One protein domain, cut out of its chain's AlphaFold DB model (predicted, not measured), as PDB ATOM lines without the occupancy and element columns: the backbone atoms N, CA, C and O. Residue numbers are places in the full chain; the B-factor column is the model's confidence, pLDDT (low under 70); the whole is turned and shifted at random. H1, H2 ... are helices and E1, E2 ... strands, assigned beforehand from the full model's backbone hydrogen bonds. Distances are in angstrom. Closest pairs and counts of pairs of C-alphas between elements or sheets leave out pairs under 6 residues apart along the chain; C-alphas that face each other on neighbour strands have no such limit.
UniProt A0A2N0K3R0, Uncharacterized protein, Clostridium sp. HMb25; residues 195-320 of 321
ATOM      1  N   PRO A 195     -46.238   4.317  -7.784       53.56
ATOM      2  CA  PRO A 195     -46.990   5.568  -7.635       53.56
ATOM      3  C   PRO A 195     -46.688   6.335  -6.332       53.56
ATOM      4  O   PRO A 195     -46.978   7.521  -6.235       53.56
ATOM      5  N   ALA A 196     -46.096   5.680  -5.326       52.28
ATOM      6  CA  ALA A 196     -45.631   6.327  -4.097       52.28
ATOM      7  C   ALA A 196     -44.275   7.051  -4.240       52.28
ATOM      8  O   ALA A 196     -43.937   7.868  -3.386       52.28
ATOM      9  N   ASP A 197     -43.514   6.753  -5.296       54.34
ATOM     10  CA  ASP A 197     -42.146   7.239  -5.526       54.34
ATOM     11  C   ASP A 197     -42.095   8.389  -6.563       54.34
ATOM     12  O   ASP A 197     -41.017   8.867  -6.915       54.34
ATOM     13  N   ILE A 198     -43.249   8.854  -7.068       64.12
ATOM     14  CA  ILE A 198     -43.354   9.974  -8.022       64.12
ATOM     15  C   ILE A 198     -43.673  11.305  -7.332       64.12
ATOM     16  O   ILE A 198     -44.189  11.353  -6.215       64.12
ATOM     17  N   SER A 199     -43.373  12.410  -8.024       69.06
ATOM     18  CA  SER A 199     -43.787  13.759  -7.620       69.06
ATOM     19  C   SER A 199     -45.296  13.806  -7.348       69.06
ATOM     20  O   SER A 199     -46.081  13.219  -8.088       69.06
ATOM     21  N   GLY A 200     -45.731  14.561  -6.331       73.94
ATOM     22  CA  GLY A 200     -47.164  14.722  -6.026       73.94
ATOM     23  C   GLY A 200     -47.980  15.336  -7.176       73.94
ATOM     24  O   GLY A 200     -49.205  15.183  -7.231       73.94
ATOM     25  N   TYR A 201     -47.303  15.993  -8.122       82.50
ATOM     26  CA  TYR A 201     -47.896  16.562  -9.334       82.50
ATOM     27  C   TYR A 201     -47.810  15.632 -10.546       82.50
ATOM     28  O   TYR A 201     -48.468  15.891 -11.552       82.50
ATOM     29  N   ALA A 202     -47.027  14.557 -10.480       82.00
ATOM     30  CA  ALA A 202     -46.878  13.654 -11.607       82.00
ATOM     31  C   ALA A 202     -48.168  12.866 -11.853       82.00
ATOM     32  O   ALA A 202     -48.887  12.501 -10.918       82.00
ATOM     33  N   ARG A 203     -48.480  12.612 -13.119       84.12
ATOM     34  CA  ARG A 203     -49.653  11.834 -13.532       84.12
ATOM     35  C   ARG A 203     -49.264  10.879 -14.645       84.12
ATOM     36  O   ARG A 203     -48.448  11.217 -15.497       84.12
ATOM     37  N   PHE A 204     -49.870   9.701 -14.646       83.00
ATOM     38  CA  PHE A 204     -49.797   8.808 -15.790       83.00
ATOM     39  C   PHE A 204     -50.799   9.273 -16.847       83.00
ATOM     40  O   PHE A 204     -51.966   9.526 -16.553       83.00
ATOM     41  N   PHE A 205     -50.326   9.412 -18.079       87.06
ATOM     42  CA  PHE A 205     -51.165   9.554 -19.252       87.06
ATOM     43  C   PHE A 205     -51.500   8.155 -19.762       87.06
ATOM     44  O   PHE A 205     -50.681   7.474 -20.384       87.06
ATOM     45  N   GLU A 206     -52.706   7.723 -19.433       84.81
ATOM     46  CA  GLU A 206     -53.239   6.394 -19.694       84.81
ATOM     47  C   GLU A 206     -54.739   6.492 -19.981       84.81
ATOM     48  O   GLU A 206     -55.365   7.535 -19.762       84.81
ATOM     49  N   LYS A 207     -55.327   5.395 -20.460       86.56
ATOM     50  CA  LYS A 207     -56.749   5.343 -20.810       86.56
ATOM     51  C   LYS A 207     -57.652   5.696 -19.631       86.56
ATOM     52  O   LYS A 207     -58.654   6.377 -19.815       86.56
ATOM     53  N   TYR A 208     -57.311   5.222 -18.437       84.62
ATOM     54  CA  TYR A 208     -58.104   5.409 -17.231       84.62
ATOM     55  C   TYR A 208     -57.239   5.978 -16.121       84.62
ATOM     56  O   TYR A 208     -56.400   5.274 -15.582       84.62
ATOM     57  N   THR A 209     -57.488   7.226 -15.750       81.81
ATOM     58  CA  THR A 209     -56.778   7.902 -14.657       81.81
ATOM     59  C   THR A 209     -57.653   7.965 -13.411       81.81
ATOM     60  O   THR A 209     -58.870   7.832 -13.511       81.81
ATOM     61  N   GLN A 210     -57.064   8.137 -12.227       81.19
ATOM     62  CA  GLN A 210     -57.825   8.293 -10.981       81.19
ATOM     63  C   GLN A 210     -57.868   9.755 -10.530       81.19
ATOM     64  O   GLN A 210     -56.850  10.450 -10.576       81.19
ATOM     65  N   ASP A 211     -59.036  10.218 -10.082       83.56
ATOM     66  CA  ASP A 211     -59.161  11.501  -9.382       83.56
ATOM     67  C   ASP A 211     -58.725  11.415  -7.906       83.56
ATOM     68  O   ASP A 211     -58.356  10.356  -7.396       83.56
ATOM     69  N   GLU A 212     -58.754  12.555  -7.205       80.75
ATOM     70  CA  GLU A 212     -58.418  12.626  -5.773       80.75
ATOM     71  C   GLU A 212     -59.357  11.793  -4.879       80.75
ATOM     72  O   GLU A 212     -58.983  11.470  -3.751       80.75
ATOM     73  N   ASP A 213     -60.552  11.449  -5.365       81.75
ATOM     74  CA  ASP A 213     -61.554  10.659  -4.647       81.75
ATOM     75  C   ASP A 213     -61.450   9.151  -4.979       81.75
ATOM     76  O   ASP A 213     -62.165   8.332  -4.397       81.75
ATOM     77  N   GLY A 214     -60.527   8.768  -5.870       80.19
ATOM     78  CA  GLY A 214     -60.262   7.391  -6.285       80.19
ATOM     79  C   GLY A 214     -61.167   6.877  -7.408       80.19
ATOM     80  O   GLY A 214     -61.156   5.677  -7.697       80.19
ATOM     81  N   ASN A 215     -61.950   7.742  -8.055       83.44
ATOM     82  CA  ASN A 215     -62.787   7.348  -9.184       83.44
ATOM     83  C   ASN A 215     -61.950   7.234 -10.456       83.44
ATOM     84  O   ASN A 215     -61.125   8.094 -10.758       83.44
ATOM     85  N   SER A 216     -62.212   6.186 -11.235       85.44
ATOM     86  CA  SER A 216     -61.594   5.997 -12.545       85.44
ATOM     87  C   SER A 216     -62.280   6.867 -13.602       85.44
ATOM     88  O   SER A 216     -63.497   6.803 -13.782       85.44
ATOM     89  N   ILE A 217     -61.492   7.664 -14.315       86.88
ATOM     90  CA  ILE A 217     -61.915   8.613 -15.340       86.88
ATOM     91  C   ILE A 217     -61.258   8.225 -16.658       86.88
ATOM     92  O   ILE A 217     -60.039   8.087 -16.747       86.88
ATOM     93  N   LEU A 218     -62.081   8.070 -17.694       89.62
ATOM     94  CA  LEU A 218     -61.611   7.856 -19.057       89.62
ATOM     95  C   LEU A 218     -60.925   9.127 -19.568       89.62
ATOM     96  O   LEU A 218     -61.557  10.183 -19.607       89.62
ATOM     97  N   ASN A 219     -59.672   9.017 -20.003       91.38
ATOM     98  CA  ASN A 219     -58.985  10.101 -20.686       91.38
ATOM     99  C   ASN A 219     -59.450  10.153 -22.157       91.38
ATOM    100  O   ASN A 219     -59.167   9.218 -22.911       91.38
ATOM    101  N   PRO A 220     -60.145  11.219 -22.595       91.50
ATOM    102  CA  PRO A 220     -60.654  11.327 -23.964       91.50
ATOM    103  C   PRO A 220     -59.555  11.546 -25.014       91.50
ATOM    104  O   PRO A 220     -59.838  11.464 -26.205       91.50
ATOM    105  N   HIS A 221     -58.330  11.863 -24.590       92.25
ATOM    106  CA  HIS A 221     -57.196  12.136 -25.470       92.25
ATOM    107  C   HIS A 221     -56.215  10.969 -25.573       92.25
ATOM    108  O   HIS A 221     -55.225  11.073 -26.295       92.25
ATOM    109  N   TRP A 222     -56.464   9.878 -24.847       90.56
ATOM    110  CA  TRP A 222     -55.633   8.687 -24.927       90.56
ATOM    111  C   TRP A 222     -55.982   7.856 -26.163       90.56
ATOM    112  O   TRP A 222     -57.149   7.565 -26.423       90.56
ATOM    113  N   GLU A 223     -54.950   7.412 -26.871       84.94
ATOM    114  CA  GLU A 223     -55.028   6.501 -28.007       84.94
ATOM    115  C   GLU A 223     -54.212   5.231 -27.745       84.94
ATOM    116  O   GLU A 223     -53.212   5.242 -27.026       84.94
ATOM    117  N   SER A 224     -54.586   4.119 -28.379       79.75
ATOM    118  CA  SER A 224     -53.833   2.859 -28.247       79.75
ATOM    119  C   SER A 224     -52.442   2.919 -28.888       79.75
ATOM    120  O   SER A 224     -51.572   2.120 -28.554       79.75
ATOM    121  N   ASN A 225     -52.218   3.857 -29.812       78.88
ATOM    122  CA  ASN A 225     -50.922   4.058 -30.445       78.88
ATOM    123  C   ASN A 225     -50.121   5.144 -29.708       78.88
ATOM    124  O   ASN A 225     -50.476   6.325 -29.685       78.88
ATOM    125  N   ASN A 226     -48.983   4.723 -29.158       74.44
ATOM    126  CA  ASN A 226     -48.105   5.550 -28.344       74.44
ATOM    127  C   ASN A 226     -47.480   6.744 -29.096       74.44
ATOM    128  O   ASN A 226     -47.226   7.780 -28.489       74.44
ATOM    129  N   GLU A 227     -47.257   6.647 -30.411       75.81
ATOM    130  CA  GLU A 227     -46.726   7.767 -31.203       75.81
ATOM    131  C   GLU A 227     -47.725   8.925 -31.286       75.81
ATOM    132  O   GLU A 227     -47.329  10.087 -31.173       75.81
ATOM    133  N   TYR A 228     -49.023   8.622 -31.409       81.75
ATOM    134  CA  TYR A 228     -50.075   9.640 -31.381       81.75
ATOM    135  C   TYR A 228     -50.188  10.291 -30.003       81.75
ATOM    136  O   TYR A 228     -50.266  11.519 -29.931       81.75
ATOM    137  N   ASN A 229     -50.106   9.504 -28.924       85.25
ATOM    138  CA  ASN A 229     -50.069  10.039 -27.559       85.25
ATOM    139  C   ASN A 229     -48.888  11.000 -27.379       85.25
ATOM    140  O   ASN A 229     -49.070  12.136 -26.947       85.25
ATOM    141  N   LEU A 230     -47.678  10.594 -27.775       82.88
ATOM    142  CA  LEU A 230     -46.486  11.442 -27.681       82.88
ATOM    143  C   LEU A 230     -46.604  12.708 -28.537       82.88
ATOM    144  O   LEU A 230     -46.207  13.786 -28.092       82.88
ATOM    145  N   MET A 231     -47.149  12.601 -29.752       85.00
ATOM    146  CA  MET A 231     -47.395  13.756 -30.615       85.00
ATOM    147  C   MET A 231     -48.371  14.739 -29.959       85.00
ATOM    148  O   MET A 231     -48.100  15.941 -29.936       85.00
ATOM    149  N   PHE A 232     -49.478  14.237 -29.405       92.75
ATOM    150  CA  PHE A 232     -50.474  15.038 -28.702       92.75
ATOM    151  C   PHE A 232     -49.868  15.746 -27.489       92.75
ATOM    152  O   PHE A 232     -49.972  16.967 -27.381       92.75
ATOM    153  N   ILE A 233     -49.173  15.013 -26.619       91.25
ATOM    154  CA  ILE A 233     -48.598  15.567 -25.389       91.25
ATOM    155  C   ILE A 233     -47.559  16.650 -25.721       91.25
ATOM    156  O   ILE A 233     -47.623  17.744 -25.164       91.25
ATOM    157  N   LYS A 234     -46.669  16.413 -26.698       90.00
ATOM    158  CA  LYS A 234     -45.699  17.425 -27.164       90.00
ATOM    159  C   LYS A 234     -46.374  18.665 -27.751       90.00
ATOM    160  O   LYS A 234     -45.850  19.771 -27.627       90.00
ATOM    161  N   ALA A 235     -47.517  18.505 -28.417       94.25
ATOM    162  CA  ALA A 235     -48.289  19.639 -28.915       94.25
ATOM    163  C   ALA A 235     -48.908  20.448 -27.763       94.25
ATOM    164  O   ALA A 235     -48.833  21.678 -27.784       94.25
ATOM    165  N   GLN A 236     -49.450  19.776 -26.742       96.56
ATOM    166  CA  GLN A 236     -49.995  20.435 -25.551       96.56
ATOM    167  C   GLN A 236     -48.915  21.152 -24.737       96.56
ATOM    168  O   GLN A 236     -49.149  22.261 -24.273       96.56
ATOM    169  N   GLU A 237     -47.712  20.585 -24.618       94.81
ATOM    170  CA  GLU A 237     -46.585  21.230 -23.932       94.81
ATOM    171  C   GLU A 237     -46.196  22.555 -24.605       94.81
ATOM    172  O   GLU A 237     -46.037  23.587 -23.948       94.81
ATOM    173  N   ARG A 238     -46.116  22.563 -25.942       95.38
ATOM    174  CA  ARG A 238     -45.862  23.787 -26.718       95.38
ATOM    175  C   ARG A 238     -46.965  24.818 -26.507       95.38
ATOM    176  O   ARG A 238     -46.671  25.978 -26.232       95.38
ATOM    177  N   TYR A 239     -48.222  24.385 -26.578       97.25
ATOM    178  CA  TYR A 239     -49.365  25.261 -26.351       97.25
ATOM    179  C   TYR A 239     -49.377  25.846 -24.932       97.25
ATOM    180  O   TYR A 239     -49.610  27.043 -24.758       97.25
ATOM    181  N   ALA A 240     -49.061  25.041 -23.918       97.25
ATOM    182  CA  ALA A 240     -48.958  25.483 -22.534       97.25
ATOM    183  C   ALA A 240     -47.848  26.536 -22.357       97.25
ATOM    184  O   ALA A 240     -48.054  27.533 -21.664       97.25
ATOM    185  N   ASN A 241     -46.708  26.384 -23.041       97.06
ATOM    186  CA  ASN A 241     -45.644  27.392 -23.060       97.06
ATOM    187  C   ASN A 241     -46.070  28.708 -23.727       97.06
ATOM    188  O   ASN A 241     -45.743  29.791 -23.232       97.06
ATOM    189  N   ASP A 242     -46.813  28.643 -24.831       97.25
ATOM    190  CA  ASP A 242     -47.359  29.840 -25.477       97.25
ATOM    191  C   ASP A 242     -48.374  30.540 -24.563       97.25
ATOM    192  O   ASP A 242     -48.343  31.765 -24.398       97.25
ATOM    193  N   LEU A 243     -49.221  29.757 -23.889       96.50
ATOM    194  CA  LEU A 243     -50.170  30.252 -22.901       96.50
ATOM    195  C   LEU A 243     -49.461  30.919 -21.719       96.50
ATOM    196  O   LEU A 243     -49.877  31.998 -21.291       96.50
ATOM    197  N   LEU A 244     -48.373  30.323 -21.231       95.50
ATOM    198  CA  LEU A 244     -47.539  30.862 -20.161       95.50
ATOM    199  C   LEU A 244     -46.961  32.227 -20.537       95.50
ATOM    200  O   LEU A 244     -47.094  33.186 -19.773       95.50
ATOM    201  N   LYS A 245     -46.410  32.367 -21.743       94.75
ATOM    202  CA  LYS A 245     -45.885  33.652 -22.229       94.75
ATOM    203  C   LYS A 245     -46.974  34.711 -22.385       94.75
ATOM    204  O   LYS A 245     -46.718  35.885 -22.091       94.75
ATOM    205  N   ALA A 246     -48.163  34.304 -22.834       94.62
ATOM    206  CA  ALA A 246     -49.299  35.186 -23.081       94.62
ATOM    207  C   ALA A 246     -49.974  35.664 -21.785       94.62
ATOM    208  O   ALA A 246     -50.178  36.861 -21.598       94.62
ATOM    209  N   LYS A 247     -50.304  34.739 -20.876       94.12
ATOM    210  CA  LYS A 247     -50.999  35.025 -19.609       94.12
ATOM    211  C   LYS A 247     -50.060  35.435 -18.476       94.12
ATOM    212  O   LYS A 247     -50.543  35.870 -17.434       94.12
ATOM    213  N   LYS A 248     -48.746  35.255 -18.651       92.94
ATOM    214  CA  LYS A 248     -47.698  35.383 -17.618       92.94
ATOM    215  C   LYS A 248     -47.792  34.377 -16.470       92.94
ATOM    216  O   LYS A 248     -46.963  34.400 -15.567       92.94
ATOM    217  N   ARG A 249     -48.778  33.482 -16.512       93.75
ATOM    218  CA  ARG A 249     -48.994  32.408 -15.545       93.75
ATOM    219  C   ARG A 249     -49.858  31.310 -16.150       93.75
ATOM    220  O   ARG A 249     -50.723  31.613 -16.975       93.75
ATOM    221  N   VAL A 250     -49.678  30.079 -15.689       96.56
ATOM    222  CA  VAL A 250     -50.541  28.930 -16.012       96.56
ATOM    223  C   VAL A 250     -50.667  28.057 -14.775       96.56
ATOM    224  O   VAL A 250     -49.654  27.694 -14.185       96.56
ATOM    225  N   PHE A 251     -51.890  27.713 -14.379       96.44
ATOM    226  CA  PHE A 251     -52.129  26.770 -13.285       96.44
ATOM    227  C   PHE A 251     -51.918  25.324 -13.740       96.44
ATOM    228  O   PHE A 251     -52.231  24.968 -14.876       96.44
ATOM    229  N   LEU A 252     -51.474  24.454 -12.833       95.38
ATOM    230  CA  LEU A 252     -51.311  23.025 -13.123       95.38
ATOM    231  C   LEU A 252     -52.626  22.366 -13.566       95.38
ATOM    232  O   LEU A 252     -52.616  21.541 -14.473       95.38
ATOM    233  N   ASN A 253     -53.768  22.775 -13.004       96.12
ATOM    234  CA  ASN A 253     -55.067  22.274 -13.460       96.12
ATOM    235  C   ASN A 253     -55.398  22.675 -14.905       96.12
ATOM    236  O   ASN A 253     -56.050  21.895 -15.590       96.12
ATOM    237  N   GLU A 254     -54.934  23.833 -15.396       96.62
ATOM    238  CA  GLU A 254     -55.127  24.195 -16.809       96.62
ATOM    239  C   GLU A 254     -54.391  23.196 -17.713       96.62
ATOM    240  O   GLU A 254     -54.943  22.755 -18.716       96.62
ATOM    241  N   VAL A 255     -53.181  22.775 -17.324       96.75
ATOM    242  CA  VAL A 255     -52.420  21.736 -18.034       96.75
ATOM    243  C   VAL A 255     -53.094  20.366 -17.920       96.75
ATOM    244  O   VAL A 255     -53.214  19.661 -18.920       96.75
ATOM    245  N   TYR A 256     -53.583  19.988 -16.736       95.38
ATOM    246  CA  TYR A 256     -54.325  18.735 -16.569       95.38
ATOM    247  C   TYR A 256     -55.558  18.673 -17.468       95.38
ATOM    248  O   TYR A 256     -55.760  17.672 -18.147       95.38
ATOM    249  N   GLU A 257     -56.332  19.752 -17.546       95.38
ATOM    250  CA  GLU A 257     -57.503  19.821 -18.420       95.38
ATOM    251  C   GLU A 257     -57.145  19.665 -19.897       95.38
ATOM    252  O   GLU A 257     -57.816  18.914 -20.601       95.38
ATOM    253  N   MET A 258     -56.068  20.314 -20.358       95.12
ATOM    254  CA  MET A 258     -55.568  20.161 -21.733       95.12
ATOM    255  C   MET A 258     -55.189  18.714 -22.063       95.12
ATOM    256  O   MET A 258     -55.261  18.307 -23.219       95.12
ATOM    257  N   LEU A 259     -54.776  17.946 -21.054       94.75
ATOM    258  CA  LEU A 259     -54.357  16.553 -21.178       94.75
ATOM    259  C   LEU A 259     -55.479  15.549 -20.873       94.75
ATOM    260  O   LEU A 259     -55.239  14.345 -20.950       94.75
ATOM    261  N   GLY A 260     -56.685  16.012 -20.523       92.88
ATOM    262  CA  GLY A 260     -57.795  15.138 -20.126       92.88
ATOM    263  C   GLY A 260     -57.589  14.462 -18.768       92.88
ATOM    264  O   GLY A 260     -58.198  13.430 -18.492       92.88
ATOM    265  N   LEU A 261     -56.715  15.025 -17.931       92.94
ATOM    266  CA  LEU A 261     -56.408  14.552 -16.585       92.94
ATOM    267  C   LEU A 261     -57.332  15.215 -15.549       92.94
ATOM    268  O   LEU A 261     -57.747  16.367 -15.723       92.94
ATOM    269  N   PRO A 262     -57.644  14.528 -14.437       91.69
ATOM    270  CA  PRO A 262     -58.479  15.088 -13.389       91.69
ATOM    271  C   PRO A 262     -57.820  16.280 -12.696       91.69
ATOM    272  O   PRO A 262     -56.623  16.292 -12.401       91.69
ATOM    273  N   ARG A 263     -58.648  17.274 -12.370       92.75
ATOM    274  CA  ARG A 263     -58.243  18.419 -11.552       92.75
ATOM    275  C   ARG A 263     -57.874  17.977 -10.141       92.75
ATOM    276  O   ARG A 263     -58.437  17.032  -9.598       92.75
ATOM    277  N   THR A 264     -56.997  18.751  -9.515       90.31
ATOM    278  CA  THR A 264     -56.617  18.585  -8.108       90.31
ATOM    279  C   THR A 264     -56.777  19.877  -7.333       90.31
ATOM    280  O   THR A 264     -56.754  20.973  -7.903       90.31
ATOM    281  N   LYS A 265     -56.897  19.781  -6.007       89.81
ATOM    282  CA  LYS A 265     -56.919  20.973  -5.144       89.81
ATOM    283  C   LYS A 265     -55.587  21.710  -5.208       89.81
ATOM    284  O   LYS A 265     -55.566  22.936  -5.294       89.81
ATOM    285  N   ALA A 266     -54.483  20.962  -5.215       87.38
ATOM    286  CA  ALA A 266     -53.144  21.527  -5.333       87.38
ATOM    287  C   ALA A 266     -52.965  22.267  -6.666       87.38
ATOM    288  O   ALA A 266     -52.517  23.413  -6.668       87.38
ATOM    289  N   GLY A 267     -53.396  21.668  -7.782       90.19
ATOM    290  CA  GLY A 267     -53.223  22.244  -9.115       90.19
ATOM    291  C   GLY A 267     -54.013  23.527  -9.383       90.19
ATOM    292  O   GLY A 267     -53.768  24.193 -10.384       90.19
ATOM    293  N   GLN A 268     -54.928  23.910  -8.487       92.81
ATOM    294  CA  GLN A 268     -55.614  25.205  -8.529       92.81
ATOM    295  C   GLN A 268     -54.774  26.346  -7.928       92.81
ATOM    296  O   GLN A 268     -55.081  27.519  -8.140       92.81
ATOM    297  N   ILE A 269     -53.756  26.001  -7.140       90.06
ATOM    298  CA  ILE A 269     -52.887  26.931  -6.412       90.06
ATOM    299  C   ILE A 269     -51.512  26.987  -7.076       90.06
ATOM    300  O   ILE A 269     -50.942  28.069  -7.226       90.06
ATOM    301  N   VAL A 270     -50.985  25.823  -7.463       91.62
ATOM    302  CA  VAL A 270     -49.645  25.703  -8.035       91.62
ATOM    303  C   VAL A 270     -49.649  25.774  -9.559       91.62
ATOM    304  O   VAL A 270     -50.651  25.471 -10.209       91.62
ATOM    305  N   GLY A 271     -48.511  26.150 -10.128       93.31
ATOM    306  CA  GLY A 271     -48.276  26.144 -11.567       93.31
ATOM    307  C   GLY A 271     -47.005  26.906 -11.903       93.31
ATOM    308  O   GLY A 271     -46.035  26.824 -11.151       93.31
ATOM    309  N   TRP A 272     -47.033  27.645 -13.008       93.81
ATOM    310  CA  TRP A 272     -45.874  28.335 -13.567       93.81
ATOM    311  C   TRP A 272     -46.101  29.832 -13.683       93.81
ATOM    312  O   TRP A 272     -47.228  30.278 -13.933       93.81
ATOM    313  N   VAL A 273     -45.020  30.599 -13.558       92.62
ATOM    314  CA  VAL A 273     -45.000  32.051 -13.775       92.62
ATOM    315  C   VAL A 273     -43.945  32.396 -14.820       92.62
ATOM    316  O   VAL A 273     -42.870  31.808 -14.859       92.62
ATOM    317  N   TYR A 274     -44.271  33.354 -15.686       91.31
ATOM    318  CA  TYR A 274     -43.352  33.868 -16.692       91.31
ATOM    319  C   TYR A 274     -42.966  35.305 -16.377       91.31
ATOM    320  O   TYR A 274     -43.710  36.243 -16.685       91.31
ATOM    321  N   ASP A 275     -41.780  35.455 -15.804       88.62
ATOM    322  CA  ASP A 275     -41.106  36.721 -15.561       88.62
ATOM    323  C   ASP A 275     -39.631  36.601 -16.002       88.62
ATOM    324  O   ASP A 275     -38.785  36.098 -15.251       88.62
ATOM    325  N   PRO A 276     -39.304  37.012 -17.242       83.62
ATOM    326  CA  PRO A 276     -37.939  36.933 -17.754       83.62
ATOM    327  C   PRO A 276     -36.991  37.953 -17.103       83.62
ATOM    328  O   PRO A 276     -35.782  37.752 -17.146       83.62
ATOM    329  N   GLU A 277     -37.513  39.024 -16.498       80.62
ATOM    330  CA  GLU A 277     -36.704  40.090 -15.892       80.62
ATOM    331  C   GLU A 277     -36.364  39.782 -14.424       80.62
ATOM    332  O   GLU A 277     -35.331  40.219 -13.914       80.62
ATOM    333  N   ASN A 278     -37.213  39.012 -13.734       70.06
ATOM    334  CA  ASN A 278     -37.017  38.616 -12.341       70.06
ATOM    335  C   ASN A 278     -37.452  37.156 -12.104       70.06
ATOM    336  O   ASN A 278     -38.465  36.877 -11.459       70.06
ATOM    337  N   SER A 279     -36.677  36.208 -12.640       70.06
ATOM    338  CA  SER A 279     -37.040  34.786 -12.650       70.06
ATOM    339  C   SER A 279     -36.986  34.147 -11.256       70.06
ATOM    340  O   SER A 279     -35.943  33.670 -10.801       70.06
ATOM    341  N   LYS A 280     -38.132  34.100 -10.570       71.25
ATOM    342  CA  LYS A 280     -38.330  33.218  -9.405       71.25
ATOM    343  C   LYS A 280     -38.696  31.779  -9.796       71.25
ATOM    344  O   LYS A 280     -38.571  30.893  -8.955       71.25
ATOM    345  N   GLY A 281     -39.175  31.579 -11.023       73.69
ATOM    346  CA  GLY A 281     -39.529  30.285 -11.610       73.69
ATOM    347  C   GLY A 281     -38.694  29.971 -12.850       73.69
ATOM    348  O   GLY A 281     -37.853  30.775 -13.263       73.69
ATOM    349  N   ASP A 282     -38.956  28.817 -13.452       81.00
ATOM    350  CA  ASP A 282     -38.191  28.276 -14.574       81.00
ATOM    351  C   ASP A 282     -38.461  29.022 -15.896       81.00
ATOM    352  O   ASP A 282     -37.644  28.963 -16.812       81.00
ATOM    353  N   ASN A 283     -39.567  29.776 -15.999       87.81
ATOM    354  CA  ASN A 283     -40.011  30.511 -17.199       87.81
ATOM    355  C   ASN A 283     -40.372  29.639 -18.420       87.81
ATOM    356  O   ASN A 283     -40.570  30.162 -19.522       87.81
ATOM    357  N   TYR A 284     -40.506  28.329 -18.237       91.06
ATOM    358  CA  TYR A 284     -41.031  27.399 -19.232       91.06
ATOM    359  C   TYR A 284     -41.788  26.263 -18.546       91.06
ATOM    360  O   TYR A 284     -41.587  25.983 -17.364       91.06
ATOM    361  N   ILE A 285     -42.664  25.619 -19.311       92.19
ATOM    362  CA  ILE A 285     -43.392  24.424 -18.890       92.19
ATOM    363  C   ILE A 285     -42.758  23.220 -19.573       92.19
ATOM    364  O   ILE A 285     -42.640  23.197 -20.794       92.19
ATOM    365  N   ASP A 286     -42.386  22.223 -18.789       88.50
ATOM    366  CA  ASP A 286     -41.915  20.923 -19.243       88.50
ATOM    367  C   ASP A 286     -42.788  19.845 -18.600       88.50
ATOM    368  O   ASP A 286     -43.056  19.852 -17.393       88.50
ATOM    369  N   PHE A 287     -43.283  18.935 -19.433       89.62
ATOM    370  CA  PHE A 287     -44.099  17.808 -18.992       89.62
ATOM    371  C   PHE A 287     -43.245  16.618 -18.529       89.62
ATOM    372  O   PHE A 287     -43.789  15.591 -18.118       89.62
ATOM    373  N   GLY A 288     -41.918  16.744 -18.587       78.44
ATOM    374  CA  GLY A 288     -40.972  15.713 -18.188       78.44
ATOM    375  C   GLY A 288     -40.919  14.564 -19.190       78.44
ATOM    376  O   GLY A 288     -40.664  13.422 -18.804       78.44
ATOM    377  N   LEU A 289     -41.195  14.840 -20.471       72.94
ATOM    378  CA  LEU A 289     -41.145  13.837 -21.530       72.94
ATOM    379  C   LEU A 289     -39.691  13.423 -21.798       72.94
ATOM    380  O   LEU A 289     -38.917  14.157 -22.410       72.94
ATOM    381  N   TYR A 290     -39.318  12.219 -21.369       59.16
ATOM    382  CA  TYR A 290     -37.958  11.701 -21.528       59.16
ATOM    383  C   TYR A 290     -37.582  11.464 -23.000       59.16
ATOM    384  O   TYR A 290     -38.373  10.925 -23.777       59.16
ATOM    385  N   SER A 291     -36.332  11.788 -23.357       43.38
ATOM    386  CA  SER A 291     -35.719  11.529 -24.674       43.38
ATOM    387  C   SER A 291     -35.821  10.069 -25.118       43.38
ATOM    388  O   SER A 291     -35.872   9.783 -26.314       43.38
ATOM    389  N   ASP A 292     -35.898   9.160 -24.152       42.81
ATOM    390  CA  ASP A 292     -35.758   7.724 -24.372       42.81
ATOM    391  C   ASP A 292     -37.120   7.029 -24.534       42.81
ATOM    392  O   ASP A 292     -37.172   5.803 -24.602       42.81
ATOM    393  N   ASN A 293     -38.231   7.788 -24.576       41.78
ATOM    394  CA  ASN A 293     -39.596   7.253 -24.621       41.78
ATOM    395  C   ASN A 293     -39.798   6.141 -23.579       41.78
ATOM    396  O   ASN A 293     -40.240   5.041 -23.922       41.78
ATOM    397  N   LEU A 294     -39.447   6.400 -22.313       43.28
ATOM    398  CA  LEU A 294     -39.730   5.474 -21.216       43.28
ATOM    399  C   LEU A 294     -41.251   5.354 -21.049       43.28
ATOM    400  O   LEU A 294     -41.879   6.039 -20.249       43.28
ATOM    401  N   SER A 295     -41.844   4.482 -21.862       42.38
ATOM    402  CA  SER A 295     -43.162   3.911 -21.660       42.38
ATOM    403  C   SER A 295     -43.063   3.146 -20.347       42.38
ATOM    404  O   SER A 295     -42.428   2.087 -20.282       42.38
ATOM    405  N   TYR A 296     -43.647   3.697 -19.293       47.88
ATOM    406  CA  TYR A 296     -43.790   3.000 -18.030       47.88
ATOM    407  C   TYR A 296     -44.994   2.080 -18.177       47.88
ATOM    408  O   TYR A 296     -46.121   2.429 -17.857       47.88
ATOM    409  N   SER A 297     -44.768   0.893 -18.730       40.31
ATOM    410  CA  SER A 297     -45.767  -0.164 -18.670       40.31
ATOM    411  C   SER A 297     -45.755  -0.735 -17.256       40.31
ATOM    412  O   SER A 297     -44.747  -1.322 -16.838       40.31
ATOM    413  N   ASP A 298     -46.863  -0.621 -16.532       35.22
ATOM    414  CA  ASP A 298     -47.100  -1.444 -15.351       35.22
ATOM    415  C   ASP A 298     -47.373  -2.886 -15.821       35.22
ATOM    416  O   ASP A 298     -48.497  -3.386 -15.847       35.22
ATOM    417  N   TYR A 299     -46.312  -3.582 -16.254       38.66
ATOM    418  CA  TYR A 299     -46.386  -4.959 -16.762       38.66
ATOM    419  C   TYR A 299     -46.790  -5.965 -15.667       38.66
ATOM    420  O   TYR A 299     -46.855  -7.167 -15.917       38.66
ATOM    421  N   VAL A 300     -47.056  -5.497 -14.443       34.44
ATOM    422  CA  VAL A 300     -47.567  -6.315 -13.341       34.44
ATOM    423  C   VAL A 300     -49.050  -6.658 -13.543       34.44
ATOM    424  O   VAL A 300     -49.476  -7.708 -13.070       34.44
ATOM    425  N   ASN A 301     -49.814  -5.850 -14.296       34.56
ATOM    426  CA  ASN A 301     -51.268  -6.027 -14.442       34.56
ATOM    427  C   ASN A 301     -51.780  -6.205 -15.887       34.56
ATOM    428  O   ASN A 301     -52.987  -6.325 -16.077       34.56
ATOM    429  N   GLY A 302     -50.907  -6.258 -16.900       33.22
ATOM    430  CA  GLY A 302     -51.321  -6.542 -18.284       33.22
ATOM    431  C   GLY A 302     -52.127  -5.431 -18.972       33.22
ATOM    432  O   GLY A 302     -52.900  -5.731 -19.878       33.22
ATOM    433  N   PHE A 303     -51.960  -4.172 -18.554       40.31
ATOM    434  CA  PHE A 303     -52.574  -3.001 -19.193       40.31
ATOM    435  C   PHE A 303     -51.577  -2.219 -20.067       40.31
ATOM    436  O   PHE A 303     -50.362  -2.357 -19.915       40.31
ATOM    437  N   ASP A 304     -52.140  -1.442 -21.002       50.38
ATOM    438  CA  ASP A 304     -51.487  -0.671 -22.072       50.38
ATOM    439  C   ASP A 304     -50.315   0.228 -21.608       50.38
ATOM    440  O   ASP A 304     -50.176   0.559 -20.432       50.38
ATOM    441  N   GLN A 305     -49.462   0.664 -22.549       57.62
ATOM    442  CA  GLN A 305     -48.358   1.597 -22.272       57.62
ATOM    443  C   GLN A 305     -48.875   2.894 -21.618       57.62
ATOM    444  O   GLN A 305     -49.631   3.641 -22.242       57.62
ATOM    445  N   ALA A 306     -48.426   3.192 -20.395       68.44
ATOM    446  CA  ALA A 306     -48.667   4.470 -19.731       68.44
ATOM    447  C   ALA A 306     -47.440   5.387 -19.870       68.44
ATOM    448  O   ALA A 306     -46.287   4.948 -19.770       68.44
ATOM    449  N   ILE A 307     -47.676   6.678 -20.107       77.44
ATOM    450  CA  ILE A 307     -46.613   7.692 -20.172       77.44
ATOM    451  C   ILE A 307     -46.626   8.467 -18.856       77.44
ATOM    452  O   ILE A 307     -47.613   9.120 -18.533       77.44
ATOM    453  N   LEU A 308     -45.543   8.408 -18.084       78.88
ATOM    454  CA  LEU A 308     -45.409   9.228 -16.881       78.88
ATOM    455  C   LEU A 308     -45.110  10.675 -17.281       78.88
ATOM    456  O   LEU A 308     -44.105  10.933 -17.941       78.88
ATOM    457  N   LEU A 309     -45.959  11.601 -16.846       85.56
ATOM    458  CA  LEU A 309     -45.741  13.038 -16.959       85.56
ATOM    459  C   LEU A 309     -45.328  13.566 -15.590       85.56
ATOM    460  O   LEU A 309     -46.111  13.477 -14.640       85.56
ATOM    461  N   ASP A 310     -44.110  14.095 -15.481       82.81
ATOM    462  CA  ASP A 310     -43.635  14.771 -14.271       82.81
ATOM    463  C   ASP A 310     -43.324  16.233 -14.574       82.81
ATOM    464  O   ASP A 310     -42.304  16.579 -15.166       82.81
ATOM    465  N   PHE A 311     -44.255  17.078 -14.160       88.06
ATOM    466  CA  PHE A 311     -44.304  18.493 -14.475       88.06
ATOM    467  C   PHE A 311     -43.300  19.295 -13.634       88.06
ATOM    468  O   PHE A 311     -43.271  19.166 -12.405       88.06
ATOM    469  N   ASN A 312     -42.541  20.201 -14.261       87.25
ATOM    470  CA  ASN A 312     -41.593  21.104 -13.586       87.25
ATOM    471  C   ASN A 312     -42.286  22.287 -12.867       87.25
ATOM    472  O   ASN A 312     -41.968  23.449 -13.080       87.25
ATOM    473  N   VAL A 313     -43.290  22.017 -12.037       88.00
ATOM    474  CA  VAL A 313     -44.110  23.062 -11.400       88.00
ATOM    475  C   VAL A 313     -43.257  24.003 -10.533       88.00
ATOM    476  O   VAL A 313     -42.623  23.548  -9.579       88.00
ATOM    477  N   ASP A 314     -43.317  25.316 -10.798       85.12
ATOM    478  CA  ASP A 314     -42.570  26.335 -10.036       85.12
ATOM    479  C   ASP A 314     -43.010  26.389  -8.564       85.12
ATOM    480  O   ASP A 314     -42.197  26.562  -7.651       85.12
ATOM    481  N   GLY A 315     -44.315  26.241  -8.321       86.31
ATOM    482  CA  GLY A 315     -44.912  26.232  -6.987       86.31
ATOM    483  C   GLY A 315     -46.160  27.102  -6.901       86.31
ATOM    484  O   GLY A 315     -46.913  27.217  -7.865       86.31
ATOM    485  N   ASN A 316     -46.413  27.687  -5.727       88.69
ATOM    486  CA  ASN A 316     -47.576  28.546  -5.495       88.69
ATOM    487  C   ASN A 316     -47.478  29.839  -6.318       88.69
ATOM    488  O   ASN A 316     -46.673  30.718  -6.013       88.69
ATOM    489  N   ILE A 317     -48.355  29.984  -7.312       87.56
ATOM    490  CA  ILE A 317     -48.362  31.132  -8.226       87.56
ATOM    491  C   ILE A 317     -48.554  32.460  -7.480       87.56
ATOM    492  O   ILE A 317     -47.972  33.470  -7.867       87.56
ATOM    493  N   TRP A 318     -49.331  32.470  -6.393       83.19
ATOM    494  CA  TRP A 318     -49.596  33.686  -5.615       83.19
ATOM    495  C   TRP A 318     -48.368  34.232  -4.885       83.19
ATOM    496  O   TRP A 318     -48.327  35.425  -4.614       83.19
ATOM    497  N   ASP A 319     -47.400  33.375  -4.554       81.62
ATOM    498  CA  ASP A 319     -46.158  33.790  -3.886       81.62
ATOM    499  C   ASP A 319     -45.082  34.229  -4.902       81.62
ATOM    500  O   ASP A 319     -44.118  34.931  -4.564       81.62
ATOM    501  N   LEU A 320     -45.226  33.781  -6.153       79.50
ATOM    502  CA  LEU A 320     -44.273  34.015  -7.232       79.50
ATOM    503  C   LEU A 320     -44.534  35.341  -7.960       79.50
ATOM    504  O   LEU A 320     -43.561  36.046  -8.241       79.50
TER     505      LEU A 320
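Overview. This is residues 195 to 320 of the 321 residues of an uncharacterized protein of Clostridium sp. HMb25 (UniProt A0A2N0K3R0). One long helix, H1, runs along much of an elongated body, with one small sheet, E1 and E6, by its first part and another, E4 and E5, by its last part. The hairpin E2 and E3 makes a third sheet, off to one side; the unnamed residues 274 to 305 link E5 back to E6. The 126 printed residues hold E1 E2 E3 H1 E4 H2 E5 E6 H3 in chain order, the class is mixed with under half of the residues in named elements, and each sheet is antiparallel. The whole is compact, with a radius of gyration of the C-alphas of 14.7 A, and spans 48 by 30 by 25 A.

Arrangement. E1, residues 203 to 205, is the antiparallel neighbour of E6, residues 306 to 309; N 203 and O 309 are 2.9 A apart, within hydrogen-bond range. E2, residues 208 to 210, and E3, residues 216 to 218, form an antiparallel hairpin, with N 217 and O 209 at 2.7 A. H1, residues 226 to 247, and E6 are near each other, with 7 pairs of C-alphas within 10 A. E4, residues 249 to 251, is the antiparallel neighbour of E5, residues 270 to 273, with N 250 and O 272 at 3.0 A. The closest C-alphas of H1 and E4 are those of Leu 244 and Val 250, 5.5 A apart. H2, residues 252 to 258, is close to H1 but not clearly touching, with C-alphas 236 and 258 at 6.8 A. The closest C-alphas of E5 and H3, residues 317 to 320, are 270 and 317, 5.6 A. Every O i to N i+4 pair is within range in H1 and H2; H3 is too short for one.

Along the chain. E1 begins at C-alpha 203 (-49.653, 11.834, -13.532). H1 measures 30.9 A and H2 10.0 A from first to last C-alpha. H3 ends at C-alpha 320 (-44.273, 34.015, -7.232).

Size, cuts and confidence. The C-alphas farthest apart, of Glu 277 and Gly 302, are 48.9 A apart. The printed part has no cut; H2 to E5 and E5 to E6 are long links. The pLDDT is under 70 at residues 195 to 199 and 290 to 306.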